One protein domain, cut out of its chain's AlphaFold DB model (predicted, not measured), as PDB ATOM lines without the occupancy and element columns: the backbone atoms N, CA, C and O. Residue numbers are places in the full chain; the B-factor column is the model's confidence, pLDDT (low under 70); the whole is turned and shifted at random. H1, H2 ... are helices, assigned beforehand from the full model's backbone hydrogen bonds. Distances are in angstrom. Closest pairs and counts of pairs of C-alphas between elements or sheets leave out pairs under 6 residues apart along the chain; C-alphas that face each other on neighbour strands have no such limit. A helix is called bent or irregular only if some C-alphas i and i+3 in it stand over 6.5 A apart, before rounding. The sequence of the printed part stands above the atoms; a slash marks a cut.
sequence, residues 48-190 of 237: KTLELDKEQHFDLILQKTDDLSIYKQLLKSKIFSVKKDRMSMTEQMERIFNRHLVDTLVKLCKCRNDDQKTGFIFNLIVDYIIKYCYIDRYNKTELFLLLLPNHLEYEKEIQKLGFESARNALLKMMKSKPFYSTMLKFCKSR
ATOM      1  N   LYS A  48     -47.934  23.319 -49.343       76.69
ATOM      2  CA  LYS A  48     -47.649  21.952 -48.885       76.69
ATOM      3  C   LYS A  48     -47.331  21.807 -47.395       76.69
ATOM      4  O   LYS A  48     -47.109  20.690 -46.942       76.69
ATOM      5  N   THR A  49     -47.238  22.905 -46.651       85.00
ATOM      6  CA  THR A  49     -46.980  22.883 -45.207       85.00
ATOM      7  C   THR A  49     -48.142  23.456 -44.401       85.00
ATOM      8  O   THR A  49     -48.002  23.604 -43.189       85.00
ATOM      9  N   LEU A  50     -49.259  23.840 -45.036       82.88
ATOM     10  CA  LEU A  50     -50.392  24.506 -44.375       82.88
ATOM     11  C   LEU A  50     -50.980  23.680 -43.228       82.88
ATOM     12  O   LEU A  50     -51.172  24.218 -42.144       82.88
ATOM     13  N   GLU A  51     -51.180  22.385 -43.465       84.56
ATOM     14  CA  GLU A  51     -51.802  21.457 -42.510       84.56
ATOM     15  C   GLU A  51     -50.791  20.762 -41.587       84.56
ATOM     16  O   GLU A  51     -51.182  19.995 -40.713       84.56
ATOM     17  N   LEU A  52     -49.489  20.988 -41.792       87.25
ATOM     18  CA  LEU A  52     -48.462  20.333 -40.987       87.25
ATOM     19  C   LEU A  52     -48.370  21.010 -39.633       87.25
ATOM     20  O   LEU A  52     -48.124  22.216 -39.581       87.25
ATOM     21  N   ASP A  53     -48.458  20.231 -38.559       90.31
ATOM     22  CA  ASP A  53     -48.125  20.712 -37.223       90.31
ATOM     23  C   ASP A  53     -46.611  20.980 -37.075       90.31
ATOM     24  O   ASP A  53     -45.806  20.838 -38.005       90.31
ATOM     25  N   LYS A  54     -46.206  21.443 -35.890       89.00
ATOM     26  CA  LYS A  54     -44.819  21.835 -35.634       89.00
ATOM     27  C   LYS A  54     -43.837  20.670 -35.747       89.00
ATOM     28  O   LYS A  54     -42.719  20.886 -36.213       89.00
ATOM     29  N   GLU A  55     -44.217  19.480 -35.297       91.31
ATOM     30  CA  GLU A  55     -43.349  18.301 -35.315       91.31
ATOM     31  C   GLU A  55     -43.255  17.757 -36.741       91.31
ATOM     32  O   GLU A  55     -42.154  17.637 -37.273       91.31
ATOM     33  N   GLN A  56     -44.390  17.611 -37.425       93.00
ATOM     34  CA  GLN A  56     -44.456  17.180 -38.822       93.00
ATOM     35  C   GLN A  56     -43.680  18.108 -39.766       93.00
ATOM     36  O   GLN A  56     -42.969  17.656 -40.667       93.00
ATOM     37  N   HIS A  57     -43.787  19.425 -39.570       92.44
ATOM     38  CA  HIS A  57     -43.041  20.385 -40.376       92.44
ATOM     39  C   HIS A  57     -41.531  20.300 -40.090       92.44
ATOM     40  O   HIS A  57     -40.719  20.388 -41.014       92.44
ATOM     41  N   PHE A  58     -41.130  20.079 -38.834       91.69
ATOM     42  CA  PHE A  58     -39.722  19.871 -38.498       91.69
ATOM     43  C   PHE A  58     -39.171  18.562 -39.086       91.69
ATOM     44  O   PHE A  58     -38.077  18.568 -39.652       91.69
ATOM     45  N   ASP A  59     -39.942  17.477 -39.054       91.00
ATOM     46  CA  ASP A  59     -39.572  16.198 -39.665       91.00
ATOM     47  C   ASP A  59     -39.396  16.324 -41.180       91.00
ATOM     48  O   ASP A  59     -38.428  15.810 -41.745       91.00
ATOM     49  N   LEU A  60     -40.266  17.087 -41.847       90.62
ATOM     50  CA  LEU A  60     -40.100  17.397 -43.264       90.62
ATOM     51  C   LEU A  60     -38.789  18.159 -43.528       90.62
ATOM     52  O   LEU A  60     -38.098  17.869 -44.505       90.62
ATOM     53  N   ILE A  61     -38.411  19.108 -42.663       91.19
ATOM     54  CA  ILE A  61     -37.116  19.800 -42.766       91.19
ATOM     55  C   ILE A  61     -35.963  18.804 -42.607       91.19
ATOM     56  O   ILE A  61     -35.026  18.836 -43.409       91.19
ATOM     57  N   LEU A  62     -36.024  17.900 -41.627       90.44
ATOM     58  CA  LEU A  62     -34.998  16.874 -41.415       90.44
ATOM     59  C   LEU A  62     -34.837  15.980 -42.649       90.44
ATOM     60  O   LEU A  62     -33.732  15.862 -43.176       90.44
ATOM     61  N   GLN A  63     -35.938  15.453 -43.184       88.94
ATOM     62  CA  GLN A  63     -35.929  14.614 -44.387       88.94
ATOM     63  C   GLN A  63     -35.308  15.321 -45.596       88.94
ATOM     64  O   GLN A  63     -34.617  14.703 -46.401       88.94
ATOM     65  N   LYS A  64     -35.547  16.628 -45.755       87.56
ATOM     66  CA  LYS A  64     -35.011  17.400 -46.888       87.56
ATOM     67  C   LYS A  64     -33.572  17.870 -46.680       87.56
ATOM     68  O   LYS A  64     -32.936  18.277 -47.650       87.56
ATOM     69  N   THR A  65     -33.051  17.796 -45.458       85.38
ATOM     70  CA  THR A  65     -31.697  18.249 -45.099       85.38
ATOM     71  C   THR A  65     -30.725  17.114 -44.795       85.38
ATOM     72  O   THR A  65     -29.553  17.396 -44.544       85.38
ATOM     73  N   ASP A  66     -31.160  15.851 -44.842       76.56
ATOM     74  CA  ASP A  66     -30.347  14.721 -44.379       76.56
ATOM     75  C   ASP A  66     -29.013  14.578 -45.141       76.56
ATOM     76  O   ASP A  66     -27.958  14.360 -44.549       76.56
ATOM     77  N   ASP A  67     -28.990  14.885 -46.435       73.56
ATOM     78  CA  ASP A  67     -27.747  14.839 -47.220       73.56
ATOM     79  C   ASP A  67     -26.939  16.150 -47.190       73.56
ATOM     80  O   ASP A  67     -25.906  16.269 -47.847       73.56
ATOM     81  N   LEU A  68     -27.399  17.175 -46.461       77.81
ATOM     82  CA  LEU A  68     -26.821  18.520 -46.492       77.81
ATOM     83  C   LEU A  68     -26.224  18.910 -45.140       77.81
ATOM     84  O   LEU A  68     -26.875  19.497 -44.270       77.81
ATOM     85  N   SER A  69     -24.922  18.650 -45.001       76.44
ATOM     86  CA  SER A  69     -24.129  18.962 -43.803       76.44
ATOM     87  C   SER A  69     -24.272  20.417 -43.332       76.44
ATOM     88  O   SER A  69     -24.291  20.676 -42.125       76.44
ATOM     89  N   ILE A  70     -24.442  21.355 -44.270       75.69
ATOM     90  CA  ILE A  70     -24.600  22.787 -43.993       75.69
ATOM     91  C   ILE A  70     -25.870  23.094 -43.177       75.69
ATOM     92  O   ILE A  70     -25.820  23.882 -42.232       75.69
ATOM     93  N   TYR A  71     -26.980  22.400 -43.449       81.62
ATOM     94  CA  TYR A  71     -28.239  22.576 -42.721       81.62
ATOM     95  C   TYR A  71     -28.285  21.755 -41.426       81.62
ATOM     96  O   TYR A  71     -28.861  22.217 -40.443       81.62
ATOM     97  N   LYS A  72     -27.592  20.609 -41.343       80.81
ATOM     98  CA  LYS A  72     -27.505  19.815 -40.097       80.81
ATOM     99  C   LYS A  72     -26.995  20.629 -38.904       80.81
ATOM    100  O   LYS A  72     -27.465  20.456 -37.782       80.81
ATOM    101  N   GLN A  73     -26.050  21.545 -39.124       80.00
ATOM    102  CA  GLN A  73     -25.565  22.430 -38.059       80.00
ATOM    103  C   GLN A  73     -26.584  23.505 -37.662       80.00
ATOM    104  O   GLN A  73     -26.647  23.881 -36.489       80.00
ATOM    105  N   LEU A  74     -27.385  23.991 -38.614       85.25
ATOM    106  CA  LEU A  74     -28.450  24.962 -38.366       85.25
ATOM    107  C   LEU A  74     -29.539  24.371 -37.460       85.25
ATOM    108  O   LEU A  74     -29.970  25.027 -36.513       85.25
ATOM    109  N   LEU A  75     -29.931  23.117 -37.710       84.19
ATOM    110  CA  LEU A  75     -31.011  22.435 -36.985       84.19
ATOM    111  C   LEU A  75     -30.666  22.100 -35.527       84.19
ATOM    112  O   LEU A  75     -31.562  21.889 -34.718       84.19
ATOM    113  N   LYS A  76     -29.382  22.158 -35.145       83.94
ATOM    114  CA  LYS A  76     -28.952  22.105 -33.733       83.94
ATOM    115  C   LYS A  76     -29.296  23.380 -32.951       83.94
ATOM    116  O   LYS A  76     -29.031  23.455 -31.750       83.94
ATOM    117  N   SER A  77     -29.822  24.412 -33.614       85.12
ATOM    118  CA  SER A  77     -30.239  25.637 -32.943       85.12
ATOM    119  C   SER A  77     -31.368  25.380 -31.950       85.12
ATOM    120  O   SER A  77     -32.317  24.648 -32.223       85.12
ATOM    121  N   LYS A  78     -31.307  26.076 -30.810       85.25
ATOM    122  CA  LYS A  78     -32.324  25.989 -29.760       85.25
ATOM    123  C   LYS A  78     -33.716  26.404 -30.233       85.25
ATOM    124  O   LYS A  78     -34.684  26.003 -29.606       85.25
ATOM    125  N   ILE A  79     -33.850  27.171 -31.318       89.06
ATOM    126  CA  ILE A  79     -35.180  27.594 -31.784       89.06
ATOM    127  C   ILE A  79     -36.060  26.416 -32.227       89.06
ATOM    128  O   ILE A  79     -37.276  26.493 -32.078       89.06
ATOM    129  N   PHE A  80     -35.457  25.317 -32.697       86.94
ATOM    130  CA  PHE A  80     -36.181  24.123 -33.142       86.94
ATOM    131  C   PHE A  80     -36.585  23.199 -31.983       86.94
ATOM    132  O   PHE A  80     -37.502  22.400 -32.128       86.94
ATOM    133  N   SER A  81     -35.950  23.325 -30.812       83.50
ATOM    134  CA  SER A  81     -36.254  22.507 -29.628       83.50
ATOM    135  C   SER A  81     -37.173  23.191 -28.613       83.50
ATOM    136  O   SER A  81     -37.587  22.582 -27.624       83.50
ATOM    137  N   VAL A  82     -37.521  24.462 -28.831       81.44
ATOM    138  CA  VAL A  82     -38.422  25.206 -27.946       81.44
ATOM    139  C   VAL A  82     -39.847  24.683 -28.119       81.44
ATOM    140  O   VAL A  82     -40.495  24.976 -29.118       81.44
ATOM    141  N   LYS A  83     -40.358  23.939 -27.133       80.50
ATOM    142  CA  LYS A  83     -41.751  23.448 -27.120       80.50
ATOM    143  C   LYS A  83     -42.772  24.523 -26.741       80.50
ATOM    144  O   LYS A  83     -43.916  24.464 -27.170       80.50
ATOM    145  N   LYS A  84     -42.358  25.505 -25.939       82.56
ATOM    146  CA  LYS A  84     -43.241  26.550 -25.413       82.56
ATOM    147  C   LYS A  84     -43.663  27.523 -26.518       82.56
ATOM    148  O   LYS A  84     -42.814  27.988 -27.277       82.56
ATOM    149  N   ASP A  85     -44.949  27.866 -26.561       84.81
ATOM    150  CA  ASP A  85     -45.461  28.896 -27.465       84.81
ATOM    151  C   ASP A  85     -44.835  30.255 -27.131       84.81
ATOM    152  O   ASP A  85     -44.816  30.683 -25.969       84.81
ATOM    153  N   ARG A  86     -44.335  30.941 -28.161       87.12
ATOM    154  CA  ARG A  86     -43.691  32.248 -28.046       87.12
ATOM    155  C   ARG A  86     -44.607  33.276 -27.384       87.12
ATOM    156  O   ARG A  86     -44.120  34.061 -26.576       87.12
ATOM    157  N   MET A  87     -45.917  33.227 -27.643       85.31
ATOM    158  CA  MET A  87     -46.886  34.164 -27.050       85.31
ATOM    159  C   MET A  87     -46.994  34.042 -25.521       85.31
ATOM    160  O   MET A  87     -47.420  34.977 -24.853       85.31
ATOM    161  N   SER A  88     -46.575  32.906 -24.957       87.69
ATOM    162  CA  SER A  88     -46.587  32.641 -23.513       87.69
ATOM    163  C   SER A  88     -45.230  32.886 -22.828       87.69
ATOM    164  O   SER A  88     -45.047  32.569 -21.644       87.69
ATOM    165  N   MET A  89     -44.228  33.375 -23.566       89.81
ATOM    166  CA  MET A  89     -42.897  33.648 -23.025       89.81
ATOM    167  C   MET A  89     -42.898  34.905 -22.153       89.81
ATOM    168  O   MET A  89     -43.555  35.896 -22.455       89.81
ATOM    169  N   THR A  90     -42.119  34.878 -21.071       91.06
ATOM    170  CA  THR A  90     -41.797  36.103 -20.331       91.06
ATOM    171  C   THR A  90     -40.814  36.948 -21.137       91.06
ATOM    172  O   THR A  90     -40.105  36.429 -22.001       91.06
ATOM    173  N   GLU A  91     -40.685  38.232 -20.809       90.31
ATOM    174  CA  GLU A  91     -39.747  39.129 -21.495       90.31
ATOM    175  C   GLU A  91     -38.297  38.604 -21.466       90.31
ATOM    176  O   GLU A  91     -37.570  38.666 -22.458       90.31
ATOM    177  N   GLN A  92     -37.866  38.017 -20.343       91.38
ATOM    178  CA  GLN A  92     -36.532  37.422 -20.229       91.38
ATOM    179  C   GLN A  92     -36.358  36.212 -21.159       91.38
ATOM    180  O   GLN A  92     -35.321  36.088 -21.814       91.38
ATOM    181  N   MET A  93     -37.365  35.334 -21.239       90.00
ATOM    182  CA  MET A  93     -37.355  34.192 -22.159       90.00
ATOM    183  C   MET A  93     -37.336  34.667 -23.611       90.00
ATOM    184  O   MET A  93     -36.548  34.154 -24.405       90.00
ATOM    185  N   GLU A  94     -38.127  35.688 -23.942       90.81
ATOM    186  CA  GLU A  94     -38.171  36.262 -25.283       90.81
ATOM    187  C   GLU A  94     -36.821  36.874 -25.686       90.81
ATOM    188  O   GLU A  94     -36.352  36.652 -26.801       90.81
ATOM    189  N   ARG A  95     -36.130  37.585 -24.786       89.44
ATOM    190  CA  ARG A  95     -34.785  38.124 -25.066       89.44
ATOM    191  C   ARG A  95     -33.769  37.020 -25.381       89.44
ATOM    192  O   ARG A  95     -32.954  37.178 -26.291       89.44
ATOM    193  N   ILE A  96     -33.803  35.909 -24.640       91.12
ATOM    194  CA  ILE A  96     -32.921  34.754 -24.877       91.12
ATOM    195  C   ILE A  96     -33.283  34.075 -26.202       91.12
ATOM    196  O   ILE A  96     -32.398  33.786 -27.011       91.12
ATOM    197  N   PHE A  97     -34.576  33.870 -26.446       93.19
ATOM    198  CA  PHE A  97     -35.090  33.309 -27.688       93.19
ATOM    199  C   PHE A  97     -34.661  34.146 -28.898       93.19
ATOM    200  O   PHE A  97     -34.073  33.606 -29.830       93.19
ATOM    201  N   ASN A  98     -34.848  35.467 -28.844       91.94
ATOM    202  CA  ASN A  98     -34.471  36.394 -29.910       91.94
ATOM    203  C   ASN A  98     -32.974  36.351 -30.228       91.94
ATOM    204  O   ASN A  98     -32.595  36.446 -31.392       91.94
ATOM    205  N   ARG A  99     -32.108  36.162 -29.225       90.88
ATOM    206  CA  ARG A  99     -30.669  35.985 -29.465       90.88
ATOM    207  C   ARG A  99     -30.402  34.737 -30.307       90.88
ATOM    208  O   ARG A  99     -29.738  34.826 -31.335       90.88
ATOM    209  N   HIS A 100     -30.966  33.599 -29.903       92.88
ATOM    210  CA  HIS A 100     -30.825  32.347 -30.646       92.88
ATOM    211  C   HIS A 100     -31.471  32.415 -32.033       92.88
ATOM    212  O   HIS A 100     -30.915  31.875 -32.989       92.88
ATOM    213  N   LEU A 101     -32.605  33.102 -32.156       94.00
ATOM    214  CA  LEU A 101     -33.285  33.331 -33.422       94.00
ATOM    215  C   LEU A 101     -32.388  34.107 -34.385       94.00
ATOM    216  O   LEU A 101     -32.084  33.590 -35.452       94.00
ATOM    217  N   VAL A 102     -31.885  35.281 -33.990       92.44
ATOM    218  CA  VAL A 102     -30.995  36.105 -34.828       92.44
ATOM    219  C   VAL A 102     -29.772  35.311 -35.290       92.44
ATOM    220  O   VAL A 102     -29.466  35.304 -36.481       92.44
ATOM    221  N   ASP A 103     -29.108  34.588 -34.384       91.38
ATOM    222  CA  ASP A 103     -27.948  33.759 -34.735       91.38
ATOM    223  C   ASP A 103     -28.308  32.666 -35.752       91.38
ATOM    224  O   ASP A 103     -27.513  32.340 -36.637       91.38
ATOM    225  N   THR A 104     -29.514  32.106 -35.647       93.12
ATOM    226  CA  THR A 104     -30.018  31.104 -36.593       93.12
ATOM    227  C   THR A 104     -30.300  31.723 -37.954       93.12
ATOM    228  O   THR A 104     -29.893  31.154 -38.959       93.12
ATOM    229  N   LEU A 105     -30.916  32.905 -38.012       94.19
ATOM    230  CA  LEU A 105     -31.215  33.588 -39.275       94.19
ATOM    231  C   LEU A 105     -29.937  33.995 -40.011       94.19
ATOM    232  O   LEU A 105     -29.835  33.797 -41.217       94.19
ATOM    233  N   VAL A 106     -28.924  34.486 -39.292       91.00
ATOM    234  CA  VAL A 106     -27.617  34.813 -39.884       91.00
ATOM    235  C   VAL A 106     -26.953  33.564 -40.472       91.00
ATOM    236  O   VAL A 106     -26.374  33.625 -41.555       91.00
ATOM    237  N   LYS A 107     -27.047  32.415 -39.788       90.62
ATOM    238  CA  LYS A 107     -26.562  31.132 -40.322       90.62
ATOM    239  C   LYS A 107     -27.384  30.675 -41.525       90.62
ATOM    240  O   LYS A 107     -26.798  30.283 -42.525       90.62
ATOM    241  N   LEU A 108     -28.708  30.770 -41.465       91.69
ATOM    242  CA  LEU A 108     -29.605  30.402 -42.561       91.69
ATOM    243  C   LEU A 108     -29.320  31.228 -43.824       91.69
ATOM    244  O   LEU A 108     -29.231  30.668 -44.911       91.69
ATOM    245  N   CYS A 109     -29.065  32.528 -43.666       89.69
ATOM    246  CA  CYS A 109     -28.672  33.427 -44.752       89.69
ATOM    247  C   CYS A 109     -27.382  32.966 -45.470       89.69
ATOM    248  O   CYS A 109     -27.275  33.090 -46.690       89.69
ATOM    249  N   LYS A 110     -26.429  32.365 -44.734       85.69
ATOM    250  CA  LYS A 110     -25.219  31.739 -45.309       85.69
ATOM    251  C   LYS A 110     -25.499  30.440 -46.054       85.69
ATOM    252  O   LYS A 110     -24.768  30.110 -46.974       85.69
ATOM    253  N   CYS A 111     -26.481  29.666 -45.592       82.88
ATOM    254  CA  CYS A 111     -26.755  28.320 -46.108       82.88
ATOM    255  C   CYS A 111     -27.519  28.337 -47.433       82.88
ATOM    256  O   CYS A 111     -27.565  27.327 -48.135       82.88
ATOM    257  N   ARG A 112     -28.169  29.459 -47.746       80.44
ATOM    258  CA  ARG A 112     -28.828  29.643 -49.027       80.44
ATOM    259  C   ARG A 112     -27.767  29.639 -50.123       80.44
ATOM    260  O   ARG A 112     -26.898  30.502 -50.087       80.44
ATOM    261  N   ASN A 113     -27.894  28.756 -51.103       70.12
ATOM    262  CA  ASN A 113     -27.256  28.920 -52.403       70.12
ATOM    263  C   ASN A 113     -28.342  29.279 -53.423       70.12
ATOM    264  O   ASN A 113     -29.533  29.126 -53.148       70.12
ATOM    265  N   ASP A 114     -27.938  29.765 -54.593       66.81
ATOM    266  CA  ASP A 114     -28.878  30.121 -55.665       66.81
ATOM    267  C   ASP A 114     -29.358  28.881 -56.454       66.81
ATOM    268  O   ASP A 114     -30.038  29.002 -57.471       66.81
ATOM    269  N   ASP A 115     -29.028  27.669 -55.985       74.06
ATOM    270  CA  ASP A 115     -29.531  26.419 -56.553       74.06
ATOM    271  C   ASP A 115     -30.944  26.073 -56.044       74.06
ATOM    272  O   ASP A 115     -31.345  26.376 -54.917       74.06
ATOM    273  N   GLN A 116     -31.720  25.393 -56.891       73.88
ATOM    274  CA  GLN A 116     -33.134  25.106 -56.633       73.88
ATOM    275  C   GLN A 116     -33.359  24.245 -55.375       73.88
ATOM    276  O   GLN A 116     -34.356  24.426 -54.669       73.88
ATOM    277  N   LYS A 117     -32.447  23.307 -55.073       78.81
ATOM    278  CA  LYS A 117     -32.584  22.379 -53.937       78.81
ATOM    279  C   LYS A 117     -32.422  23.122 -52.612       78.81
ATOM    280  O   LYS A 117     -33.263  22.992 -51.724       78.81
ATOM    281  N   THR A 118     -31.365  23.917 -52.477       79.12
ATOM    282  CA  THR A 118     -31.102  24.712 -51.272       79.12
ATOM    283  C   THR A 118     -32.068  25.886 -51.139       79.12
ATOM    284  O   THR A 118     -32.478  26.180 -50.018       79.12
ATOM    285  N   GLY A 119     -32.516  26.486 -52.248       81.81
ATOM    286  CA  GLY A 119     -33.575  27.499 -52.253       81.81
ATOM    287  C   GLY A 119     -34.901  26.964 -51.704       81.81
ATOM    288  O   GLY A 119     -35.538  27.605 -50.867       81.81
ATOM    289  N   PHE A 120     -35.292  25.743 -52.085       85.25
ATOM    290  CA  PHE A 120     -36.483  25.109 -51.519       85.25
ATOM    291  C   PHE A 120     -36.356  24.860 -50.003       85.25
ATOM    292  O   PHE A 120     -37.285  25.147 -49.247       85.25
ATOM    293  N   ILE A 121     -35.208  24.357 -49.545       87.88
ATOM    294  CA  ILE A 121     -34.956  24.078 -48.120       87.88
ATOM    295  C   ILE A 121     -34.933  25.368 -47.299       87.88
ATOM    296  O   ILE A 121     -35.509  25.417 -46.212       87.88
ATOM    297  N   PHE A 122     -34.311  26.420 -47.829       90.38
ATOM    298  CA  PHE A 122     -34.333  27.748 -47.232       90.38
ATOM    299  C   PHE A 122     -35.774  28.215 -47.005       90.38
ATOM    300  O   PHE A 122     -36.137  28.555 -45.880       90.38
ATOM    301  N   ASN A 123     -36.612  28.134 -48.041       90.38
ATOM    302  CA  ASN A 123     -38.023  28.508 -47.963       90.38
ATOM    303  C   ASN A 123     -38.795  27.682 -46.936       90.38
ATOM    304  O   ASN A 123     -39.599  28.231 -46.188       90.38
ATOM    305  N   LEU A 124     -38.525  26.379 -46.857       91.00
ATOM    306  CA  LEU A 124     -39.151  25.501 -45.873       91.00
ATOM    307  C   LEU A 124     -38.815  25.922 -44.432       91.00
ATOM    308  O   LEU A 124     -39.689  25.995 -43.574       91.00
ATOM    309  N   ILE A 125     -37.556  26.272 -44.169       92.50
ATOM    310  CA  ILE A 125     -37.127  26.728 -42.842       92.50
ATOM    311  C   ILE A 125     -37.694  28.118 -42.524       92.50
ATOM    312  O   ILE A 125     -38.110  28.365 -41.392       92.50
ATOM    313  N   VAL A 126     -37.739  29.030 -43.498       92.81
ATOM    314  CA  VAL A 126     -38.359  30.354 -43.320       92.81
ATOM    315  C   VAL A 126     -39.846  30.220 -42.991       92.81
ATOM    316  O   VAL A 126     -40.304  30.841 -42.032       92.81
ATOM    317  N   ASP A 127     -40.576  29.364 -43.712       92.88
ATOM    318  CA  ASP A 127     -41.986  29.048 -43.447       92.88
ATOM    319  C   ASP A 127     -42.188  28.539 -42.012       92.88
ATOM    320  O   ASP A 127     -43.061  29.022 -41.291       92.88
ATOM    321  N   TYR A 128     -41.326  27.625 -41.553       93.06
ATOM    322  CA  TYR A 128     -41.363  27.109 -40.185       93.06
ATOM    323  C   TYR A 128     -41.197  28.218 -39.144       93.06
ATOM    324  O   TYR A 128     -41.965  28.308 -38.184       93.06
ATOM    325  N   ILE A 129     -40.200  29.083 -39.332       93.31
ATOM    326  CA  ILE A 129     -39.902  30.168 -38.391       93.31
ATOM    327  C   ILE A 129     -41.031  31.215 -38.400       93.31
ATOM    328  O   ILE A 129     -41.364  31.775 -37.355       93.31
ATOM    329  N   ILE A 130     -41.674  31.463 -39.540       91.19
ATOM    330  CA  ILE A 130     -42.853  32.335 -39.614       91.19
ATOM    331  C   ILE A 130     -44.028  31.725 -38.850       91.19
ATOM    332  O   ILE A 130     -44.560  32.377 -37.954       91.19
ATOM    333  N   LYS A 131     -44.376  30.464 -39.112       88.69
ATOM    334  CA  LYS A 131     -45.519  29.797 -38.468       88.69
ATOM    335  C   LYS A 131     -45.366  29.646 -36.963       88.69
ATOM    336  O   LYS A 131     -46.293  29.935 -36.216       88.69
ATOM    337  N   TYR A 132     -44.198  29.190 -36.522       89.81
ATOM    338  CA  TYR A 132     -44.014  28.726 -35.145       89.81
ATOM    339  C   TYR A 132     -43.195  29.671 -34.278       89.81
ATOM    340  O   TYR A 132     -43.182  29.526 -33.056       89.81
ATOM    341  N   CYS A 133     -42.493  30.629 -34.882       90.62
ATOM    342  CA  CYS A 133     -41.770  31.669 -34.154       90.62
ATOM    343  C   CYS A 133     -42.343  33.067 -34.403       90.62
ATOM    344  O   CYS A 133     -41.884  34.003 -33.745       90.62
ATOM    345  N   TYR A 134     -43.320  33.231 -35.305       90.69
ATOM    346  CA  TYR A 134     -43.991  34.505 -35.597       90.69
ATOM    347  C   TYR A 134     -43.005  35.642 -35.916       90.69
ATOM    348  O   TYR A 134     -43.162  36.788 -35.483       90.69
ATOM    349  N   ILE A 135     -41.916  35.315 -36.620       92.12
ATOM    350  CA  ILE A 135     -40.826  36.260 -36.910       92.12
ATOM    351  C   ILE A 135     -41.311  37.469 -37.725       92.12
ATOM    352  O   ILE A 135     -40.843  38.585 -37.516       92.12
ATOM    353  N   ASP A 136     -42.311  37.277 -38.579       90.38
ATOM    354  CA  ASP A 136     -42.974  38.316 -39.365       90.38
ATOM    355  C   ASP A 136     -43.778  39.313 -38.517       90.38
ATOM    356  O   ASP A 136     -44.165  40.370 -39.009       90.38
ATOM    357  N   ARG A 137     -44.000  39.027 -37.230       87.69
ATOM    358  CA  ARG A 137     -44.698  39.916 -36.288       87.69
ATOM    359  C   ARG A 137     -43.737  40.555 -35.297       87.69
ATOM    360  O   ARG A 137     -43.787  41.766 -35.088       87.69
ATOM    361  N   TYR A 138     -42.844  39.756 -34.719       89.75
ATOM    362  CA  TYR A 138     -41.972  40.192 -33.625       89.75
ATOM    363  C   TYR A 138     -40.561  40.618 -34.067       89.75
ATOM    364  O   TYR A 138     -39.881  41.327 -33.330       89.75
ATOM    365  N   ASN A 139     -40.103  40.203 -35.251       93.19
ATOM    366  CA  ASN A 139     -38.725  40.384 -35.731       93.19
ATOM    367  C   ASN A 139     -38.707  40.730 -37.233       93.19
ATOM    368  O   ASN A 139     -37.962  40.153 -38.030       93.19
ATOM    369  N   LYS A 140     -39.573  41.674 -37.629       92.25
ATOM    370  CA  LYS A 140     -39.757  42.095 -39.028       92.25
ATOM    371  C   LYS A 140     -38.445  42.514 -39.690       92.25
ATOM    372  O   LYS A 140     -38.202  42.156 -40.836       92.25
ATOM    373  N   THR A 141     -37.593  43.239 -38.967       92.75
ATOM    374  CA  THR A 141     -36.291  43.705 -39.467       92.75
ATOM    375  C   THR A 141     -35.354  42.543 -39.776       92.75
ATOM    376  O   THR A 141     -34.707  42.535 -40.817       92.75
ATOM    377  N   GLU A 142     -35.270  41.552 -38.890       95.19
ATOM    378  CA  GLU A 142     -34.433  40.375 -39.099       95.19
ATOM    379  C   GLU A 142     -34.935  39.518 -40.264       95.19
ATOM    380  O   GLU A 142     -34.120  39.052 -41.058       95.19
ATOM    381  N   LEU A 143     -36.257  39.334 -40.392       94.88
ATOM    382  CA  LEU A 143     -36.839  38.634 -41.539       94.88
ATOM    383  C   LEU A 143     -36.581  39.405 -42.839       94.88
ATOM    384  O   LEU A 143     -36.179  38.812 -43.833       94.88
ATOM    385  N   PHE A 144     -36.749  40.725 -42.830       94.31
ATOM    386  CA  PHE A 144     -36.440  41.565 -43.982       94.31
ATOM    387  C   PHE A 144     -34.986  41.410 -44.426       94.31
ATOM    388  O   PHE A 144     -34.735  41.139 -45.596       94.31
ATOM    389  N   LEU A 145     -34.033  41.508 -43.495       94.06
ATOM    390  CA  LEU A 145     -32.616  41.317 -43.795       94.06
ATOM    391  C   LEU A 145     -32.328  39.898 -44.298       94.06
ATOM    392  O   LEU A 145     -31.550  39.731 -45.225       94.06
ATOM    393  N   LEU A 146     -32.992  38.868 -43.775       94.12
ATOM    394  CA  LEU A 146     -32.847  37.510 -44.303       94.12
ATOM    395  C   LEU A 146     -33.244  37.399 -45.789       94.12
ATOM    396  O   LEU A 146     -32.587  36.678 -46.539       94.12
ATOM    397  N   LEU A 147     -34.305  38.094 -46.208       92.00
ATOM    398  CA  LEU A 147     -34.845  38.036 -47.573       92.00
ATOM    399  C   LEU A 147     -34.168  39.022 -48.539       92.00
ATOM    400  O   LEU A 147     -34.181  38.816 -49.752       92.00
ATOM    401  N   LEU A 148     -33.563  40.086 -48.007       91.75
ATOM    402  CA  LEU A 148     -33.037  41.215 -48.770       91.75
ATOM    403  C   LEU A 148     -32.013  40.847 -49.869       91.75
ATOM    404  O   LEU A 148     -32.124  41.413 -50.962       91.75
ATOM    405  N   PRO A 149     -31.063  39.906 -49.667       89.19
ATOM    406  CA  PRO A 149     -30.116  39.517 -50.716       89.19
ATOM    407  C   PRO A 149     -30.785  39.035 -52.009       89.19
ATOM    408  O   PRO A 149     -30.247  39.235 -53.092       89.19
ATOM    409  N   ASN A 150     -31.989  38.471 -51.906       87.75
ATOM    410  CA  ASN A 150     -32.770  37.966 -53.032       87.75
ATOM    411  C   ASN A 150     -34.095  38.731 -53.178       87.75
ATOM    412  O   ASN A 150     -35.102  38.160 -53.579       87.75
ATOM    413  N   HIS A 151     -34.113  40.026 -52.844       87.06
ATOM    414  CA  HIS A 151     -35.326  40.852 -52.797       87.06
ATOM    415  C   HIS A 151     -36.210  40.814 -54.053       87.06
ATOM    416  O   HIS A 151     -37.402  41.064 -53.928       87.06
ATOM    417  N   LEU A 152     -35.661  40.512 -55.235       86.44
ATOM    418  CA  LEU A 152     -36.444  40.347 -56.466       86.44
ATOM    419  C   LEU A 152     -37.403  39.150 -56.392       86.44
ATOM    420  O   LEU A 152     -38.504  39.207 -56.925       86.44
ATOM    421  N   GLU A 153     -37.008  38.076 -55.708       86.19
ATOM    422  CA  GLU A 153     -37.854  36.896 -55.507       86.19
ATOM    423  C   GLU A 153     -38.888  37.107 -54.392       86.19
ATOM    424  O   GLU A 153     -39.977  36.546 -54.458       86.19
ATOM    425  N   TYR A 154     -38.549  37.914 -53.380       88.06
ATOM    426  CA  TYR A 154     -39.366  38.131 -52.174       88.06
ATOM    427  C   TYR A 154     -39.990  39.525 -52.121       88.06
ATOM    428  O   TYR A 154     -40.269  40.043 -51.039       88.06
ATOM    429  N   GLU A 155     -40.162  40.188 -53.266       86.75
ATOM    430  CA  GLU A 155     -40.622  41.578 -53.299       86.75
ATOM    431  C   GLU A 155     -41.985  41.726 -52.607       86.75
ATOM    432  O   GLU A 155     -42.179  42.622 -51.782       86.75
ATOM    433  N   LYS A 156     -42.908  40.793 -52.870       87.19
ATOM    434  CA  LYS A 156     -44.251  40.780 -52.273       87.19
ATOM    435  C   LYS A 156     -44.190  40.599 -50.757       87.19
ATOM    436  O   LYS A 156     -44.914  41.265 -50.020       87.19
ATOM    437  N   GLU A 157     -43.335  39.705 -50.277       89.06
ATOM    438  CA  GLU A 157     -43.123  39.421 -48.860       89.06
ATOM    439  C   GLU A 157     -42.507  40.628 -48.145       89.06
ATOM    440  O   GLU A 157     -42.969  41.025 -47.074       89.06
ATOM    441  N   ILE A 158     -41.504  41.255 -48.761       89.56
ATOM    442  CA  ILE A 158     -40.845  42.462 -48.256       89.56
ATOM    443  C   ILE A 158     -41.848  43.618 -48.136       89.56
ATOM    444  O   ILE A 158     -41.900  44.279 -47.095       89.56
ATOM    445  N   GLN A 159     -42.698  43.814 -49.146       86.81
ATOM    446  CA  GLN A 159     -43.753  44.829 -49.113       86.81
ATOM    447  C   GLN A 159     -44.782  44.549 -48.008       86.81
ATOM    448  O   GLN A 159     -45.149  45.463 -47.270       86.81
ATOM    449  N   LYS A 160     -45.203  43.289 -47.816       86.81
ATOM    450  CA  LYS A 160     -46.104  42.898 -46.710       86.81
ATOM    451  C   LYS A 160     -45.501  43.164 -45.327       86.81
ATOM    452  O   LYS A 160     -46.240  43.454 -44.388       86.81
ATOM    453  N   LEU A 161     -44.176  43.092 -45.187       87.19
ATOM    454  CA  LEU A 161     -43.486  43.462 -43.945       87.19
ATOM    455  C   LEU A 161     -43.463  44.980 -43.698       87.19
ATOM    456  O   LEU A 161     -43.134  45.400 -42.586       87.19
ATOM    457  N   GLY A 162     -43.847  45.787 -44.692       87.19
ATOM    458  CA  GLY A 162     -43.832  47.247 -44.639       87.19
ATOM    459  C   GLY A 162     -42.467  47.852 -44.965       87.19
ATOM    460  O   GLY A 162     -42.179  48.961 -44.516       87.19
ATOM    461  N   PHE A 163     -41.617  47.129 -45.699       87.94
ATOM    462  CA  PHE A 163     -40.304  47.610 -46.120       87.94
ATOM    463  C   PHE A 163     -40.239  47.849 -47.625       87.94
ATOM    464  O   PHE A 163     -40.924  47.206 -48.417       87.94
ATOM    465  N   GLU A 164     -39.342  48.752 -48.012       87.56
ATOM    466  CA  GLU A 164     -38.960  48.978 -49.400       87.56
ATOM    467  C   GLU A 164     -37.577  48.363 -49.646       87.56
ATOM    468  O   GLU A 164     -36.622  48.631 -48.913       87.56
ATOM    469  N   SER A 165     -37.451  47.555 -50.699       84.31
ATOM    470  CA  SER A 165     -36.176  46.971 -51.143       84.31
ATOM    471  C   SER A 165     -35.344  47.933 -51.998       84.31
ATOM    472  O   SER A 165     -34.186  47.652 -52.307       84.31
ATOM    473  N   ALA A 166     -35.906  49.088 -52.369       86.06
ATOM    474  CA  ALA A 166     -35.214  50.092 -53.160       86.06
ATOM    475  C   ALA A 166     -33.945  50.577 -52.444       86.06
ATOM    476  O   ALA A 166     -33.975  50.987 -51.282       86.06
ATOM    477  N   ARG A 167     -32.825  50.618 -53.173       84.12
ATOM    478  CA  ARG A 167     -31.502  50.979 -52.641       84.12
ATOM    479  C   ARG A 167     -31.518  52.271 -51.818       84.12
ATOM    480  O   ARG A 167     -31.017  52.295 -50.704       84.12
ATOM    481  N   ASN A 168     -32.161  53.334 -52.300       84.31
ATOM    482  CA  ASN A 168     -32.252  54.597 -51.557       84.31
ATOM    483  C   ASN A 168     -33.051  54.489 -50.246       84.31
ATOM    484  O   ASN A 168     -32.723  55.180 -49.280       84.31
ATOM    485  N   ALA A 169     -34.083  53.645 -50.194       86.75
ATOM    486  CA  ALA A 169     -34.844  53.401 -48.974       86.75
ATOM    487  C   ALA A 169     -33.988  52.652 -47.944       86.75
ATOM    488  O   ALA A 169     -33.889  53.096 -46.799       86.75
ATOM    489  N   LEU A 170     -33.256  51.619 -48.378       87.56
ATOM    490  CA  LEU A 170     -32.286  50.901 -47.543       87.56
ATOM    491  C   LEU A 170     -31.255  51.855 -46.929       87.56
ATOM    492  O   LEU A 170     -31.039  51.849 -45.720       87.56
ATOM    493  N   LEU A 171     -30.670  52.739 -47.741       86.06
ATOM    494  CA  LEU A 171     -29.667  53.703 -47.279       86.06
ATOM    495  C   LEU A 171     -30.236  54.725 -46.283       86.06
ATOM    496  O   LEU A 171     -29.537  55.139 -45.356       86.06
ATOM    497  N   LYS A 172     -31.511  55.113 -46.420       86.12
ATOM    498  CA  LYS A 172     -32.208  55.925 -45.407       86.12
ATOM    499  C   LYS A 172     -32.401  55.140 -44.107       86.12
ATOM    500  O   LYS A 172     -32.116  55.678 -43.039       86.12
ATOM    501  N   MET A 173     -32.829  53.880 -44.187       86.81
ATOM    502  CA  MET A 173     -33.026  53.012 -43.019       86.81
ATOM    503  C   MET A 173     -31.722  52.731 -42.267       86.81
ATOM    504  O   MET A 173     -31.721  52.698 -41.039       86.81
ATOM    505  N   MET A 174     -30.596  52.622 -42.976       85.38
ATOM    506  CA  MET A 174     -29.259  52.467 -42.390       85.38
ATOM    507  C   MET A 174     -28.827  53.621 -41.479       85.38
ATOM    508  O   MET A 174     -27.919  53.438 -40.672       85.38
ATOM    509  N   LYS A 175     -29.485  54.786 -41.537       82.06
ATOM    510  CA  LYS A 175     -29.255  55.873 -40.569       82.06
ATOM    511  C   LYS A 175     -29.772  55.533 -39.166       82.06
ATOM    512  O   LYS A 175     -29.334  56.132 -38.187       82.06
ATOM    513  N   SER A 176     -30.693  54.576 -39.048       84.56
ATOM    514  CA  SER A 176     -31.200  54.084 -37.767       84.56
ATOM    515  C   SER A 176     -30.178  53.155 -37.108       84.56
ATOM    516  O   SER A 176     -29.864  52.089 -37.639       84.56
ATOM    517  N   LYS A 177     -29.685  53.523 -35.916       79.19
ATOM    518  CA  LYS A 177     -28.705  52.727 -35.149       79.19
ATOM    519  C   LYS A 177     -29.161  51.275 -34.907       79.19
ATOM    520  O   LYS A 177     -28.344  50.378 -35.127       79.19
ATOM    521  N   PRO A 178     -30.421  50.999 -34.504       81.31
ATOM    522  CA  PRO A 178     -30.924  49.628 -34.398       81.31
ATOM    523  C   PRO A 178     -30.838  48.846 -35.713       81.31
ATOM    524  O   PRO A 178     -30.318  47.732 -35.726       81.31
ATOM    525  N   PHE A 179     -31.284  49.439 -36.824       87.31
ATOM    526  CA  PHE A 179     -31.271  48.781 -38.132       87.31
ATOM    527  C   PHE A 179     -29.842  48.496 -38.603       87.31
ATOM    528  O   PHE A 179     -29.522  47.366 -38.967       87.31
ATOM    529  N   TYR A 180     -28.960  49.496 -38.514       84.12
ATOM    530  CA  TYR A 180     -27.540  49.371 -38.837       84.12
ATOM    531  C   TYR A 180     -26.864  48.256 -38.025       84.12
ATOM    532  O   TYR A 180     -26.151  47.419 -38.578       84.12
ATOM    533  N   SER A 181     -27.127  48.198 -36.713       83.62
ATOM    534  CA  SER A 181     -26.569  47.170 -35.830       83.62
ATOM    535  C   SER A 181     -27.039  45.761 -36.197       83.62
ATOM    536  O   SER A 181     -26.228  44.833 -36.198       83.62
ATOM    537  N   THR A 182     -28.318  45.584 -36.540       86.94
ATOM    538  CA  THR A 182     -28.825  44.286 -37.002       86.94
ATOM    539  C   THR A 182     -28.234  43.924 -38.364       86.94
ATOM    540  O   THR A 182     -27.751  42.807 -38.531       86.94
ATOM    541  N   MET A 183     -28.166  44.867 -39.307       89.12
ATOM    542  CA  MET A 183     -27.602  44.631 -40.638       89.12
ATOM    543  C   MET A 183     -26.126  44.217 -40.590       89.12
ATOM    544  O   MET A 183     -25.719  43.313 -41.315       89.12
ATOM    545  N   LEU A 184     -25.332  44.780 -39.672       85.81
ATOM    546  CA  LEU A 184     -23.945  44.351 -39.450       85.81
ATOM    547  C   LEU A 184     -23.817  42.864 -39.089       85.81
ATOM    548  O   LEU A 184     -22.834  42.224 -39.467       85.81
ATOM    549  N   LYS A 185     -24.799  42.289 -38.383       87.56
ATOM    550  CA  LYS A 185     -24.801  40.851 -38.067       87.56
ATOM    551  C   LYS A 185     -25.008  40.012 -39.328       87.56
ATOM    552  O   LYS A 185     -24.342  38.991 -39.492       87.56
ATOM    553  N   PHE A 186     -25.878  40.470 -40.227       89.56
ATOM    554  CA  PHE A 186     -26.146  39.824 -41.512       89.56
ATOM    555  C   PHE A 186     -25.029  40.050 -42.537       89.56
ATOM    556  O   PHE A 186     -24.808  39.181 -43.374       89.56
ATOM    557  N   CYS A 187     -24.252  41.127 -42.431       85.75
ATOM    558  CA  CYS A 187     -23.141  41.426 -43.342       85.75
ATOM    559  C   CYS A 187     -22.171  40.250 -43.510       85.75
ATOM    560  O   CYS A 187     -21.798  39.885 -44.617       85.75
ATOM    561  N   LYS A 188     -21.847  39.568 -42.403       79.56
ATOM    562  CA  LYS A 188     -20.948  38.401 -42.401       79.56
ATOM    563  C   LYS A 188     -21.520  37.171 -43.110       79.56
ATOM    564  O   LYS A 188     -20.812  36.172 -43.220       79.56
ATOM    565  N   SER A 189     -22.805  37.182 -43.469       82.69
ATOM    566  CA  SER A 189     -23.488  36.045 -44.092       82.69
ATOM    567  C   SER A 189     -23.447  36.053 -45.615       82.69
ATOM    568  O   SER A 189     -23.312  34.988 -46.204       82.69
ATOM    569  N   ARG A 190     -23.520  37.237 -46.226       81.56
ATOM    570  CA  ARG A 190     -23.459  37.463 -47.677       81.56
ATOM    571  C   ARG A 190     -22.657  38.746 -47.936       81.56
ATOM    572  O   ARG A 190     -23.261  39.779 -48.241       81.56
TER     573      ARG A 190
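AT A GLANCE: This is residues 48 to 190 of the 237 residues of an uncharacterized protein of Pseudoloma neurophilia (UniProt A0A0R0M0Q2). Look for six helices laid back and forth along nearly one line: the long pair H3 and H4 with H6 make the middle, H1 packs on H4 and H2 on H3 towards one end of the body, and H7 packs on H6 towards the other. H9 runs slantwise over H3 and H6, and H8, the helix farthest from the mean of the C-alphas, lies out at the end away from H1. The printed part has 143 residues with nine named helices, H1 to H9 in order along the chain, and no named strand; the class is all helix. It is compact, with a radius of gyration of the C-alphas of 15.1 A, and its C-alphas span 41 by 39 by 27 A.

HOW THE PARTS SIT: Going along from the first printed residue, you meet H1, residues 54 to 65, and then H2, residues 69 to 75; they are close but not clearly touching, with the C-alphas of Thr 65 and Tyr 71 closest at 6.0 A. H3, residues 91 to 111, and H2 form a helical hairpin: residues 104 to 111 of H3 touch H2, the closest C-alphas being those of Ile 70 and Cys 111 at 6.3 A. H4, residues 116 to 133, makes another helical hairpin with H3, at a shallow tilt of 7 degrees, opposite ways; they only just touch, with 3 pairs of C-alphas within 8 A, closest at Leu 108 and Phe 122, 7.2 A. H4 also touches H1, at a shallow tilt of 19 degrees, opposite ways, with the C-alphas of Lys 64 and Ile 121 closest at 6.8 A. Next comes H5, residues 135 to 138, and then H6, residues 140 to 150; these only just touch, and only at the corner by their link, the closest C-alphas being those of Asp 136 and Leu 143 at 6.5 A. H6 is irregular, with C-alphas 146 and 149 7.3 A apart. It touches H3, the same way at a shallow tilt of 1 degrees, closest at the C-alphas of Cys 109 and Leu 146, 5.9 A. H7, residues 155 to 160, forms a helical hairpin with H6, only just touching it with 3 pairs of C-alphas within 8 A, closest at Phe 144 and Ile 158, 6.2 A. H8, residues 167 to 173, touches no helix; it is close to H9, residues 177 to 187, but not clearly touching, with the C-alphas of Met 173 and Phe 179 closest at 6.7 A. H9 touches H6 at a steep tilt of 42 degrees, the C-alphas of Leu 145 and Met 183 closest at 6.8 A, and H3, H6 and H9 form a bundle, three helices that touch one another. In H1, H3, H4, H7 and H8 each O i to N i+4 pair is within hydrogen-bond range; H6 has 5 of 7, H9 6 of 7, and H2 1 of 3, beside 2 of 4 O i to N i+3 pairs, while H5 is too short for an O i to N i+4 pair.

IN THESE COORDINATES: Find C-alpha 54 at (-44.819, 21.835, -35.634); from there H1 runs 16.6 A to C-alpha 65. H3, the longest helix, begins at C-alpha 91, (-39.747, 39.129, -21.495), and runs 29.9 A; H4 runs 25.0 A, H6 16.2 A and H9 15.0 A, ending at C-alpha 187, (-23.141, 41.426, -43.342).

THE WHOLE: The two C-alphas farthest apart, those of Gln 63 and Lys 175, are 42.0 A apart. The printed part has no cut, and the long link is the one from H2 to H3, residues 76 to 90. The mean pLDDT of the printed part is 87.0, and residue 114 alone is under 70.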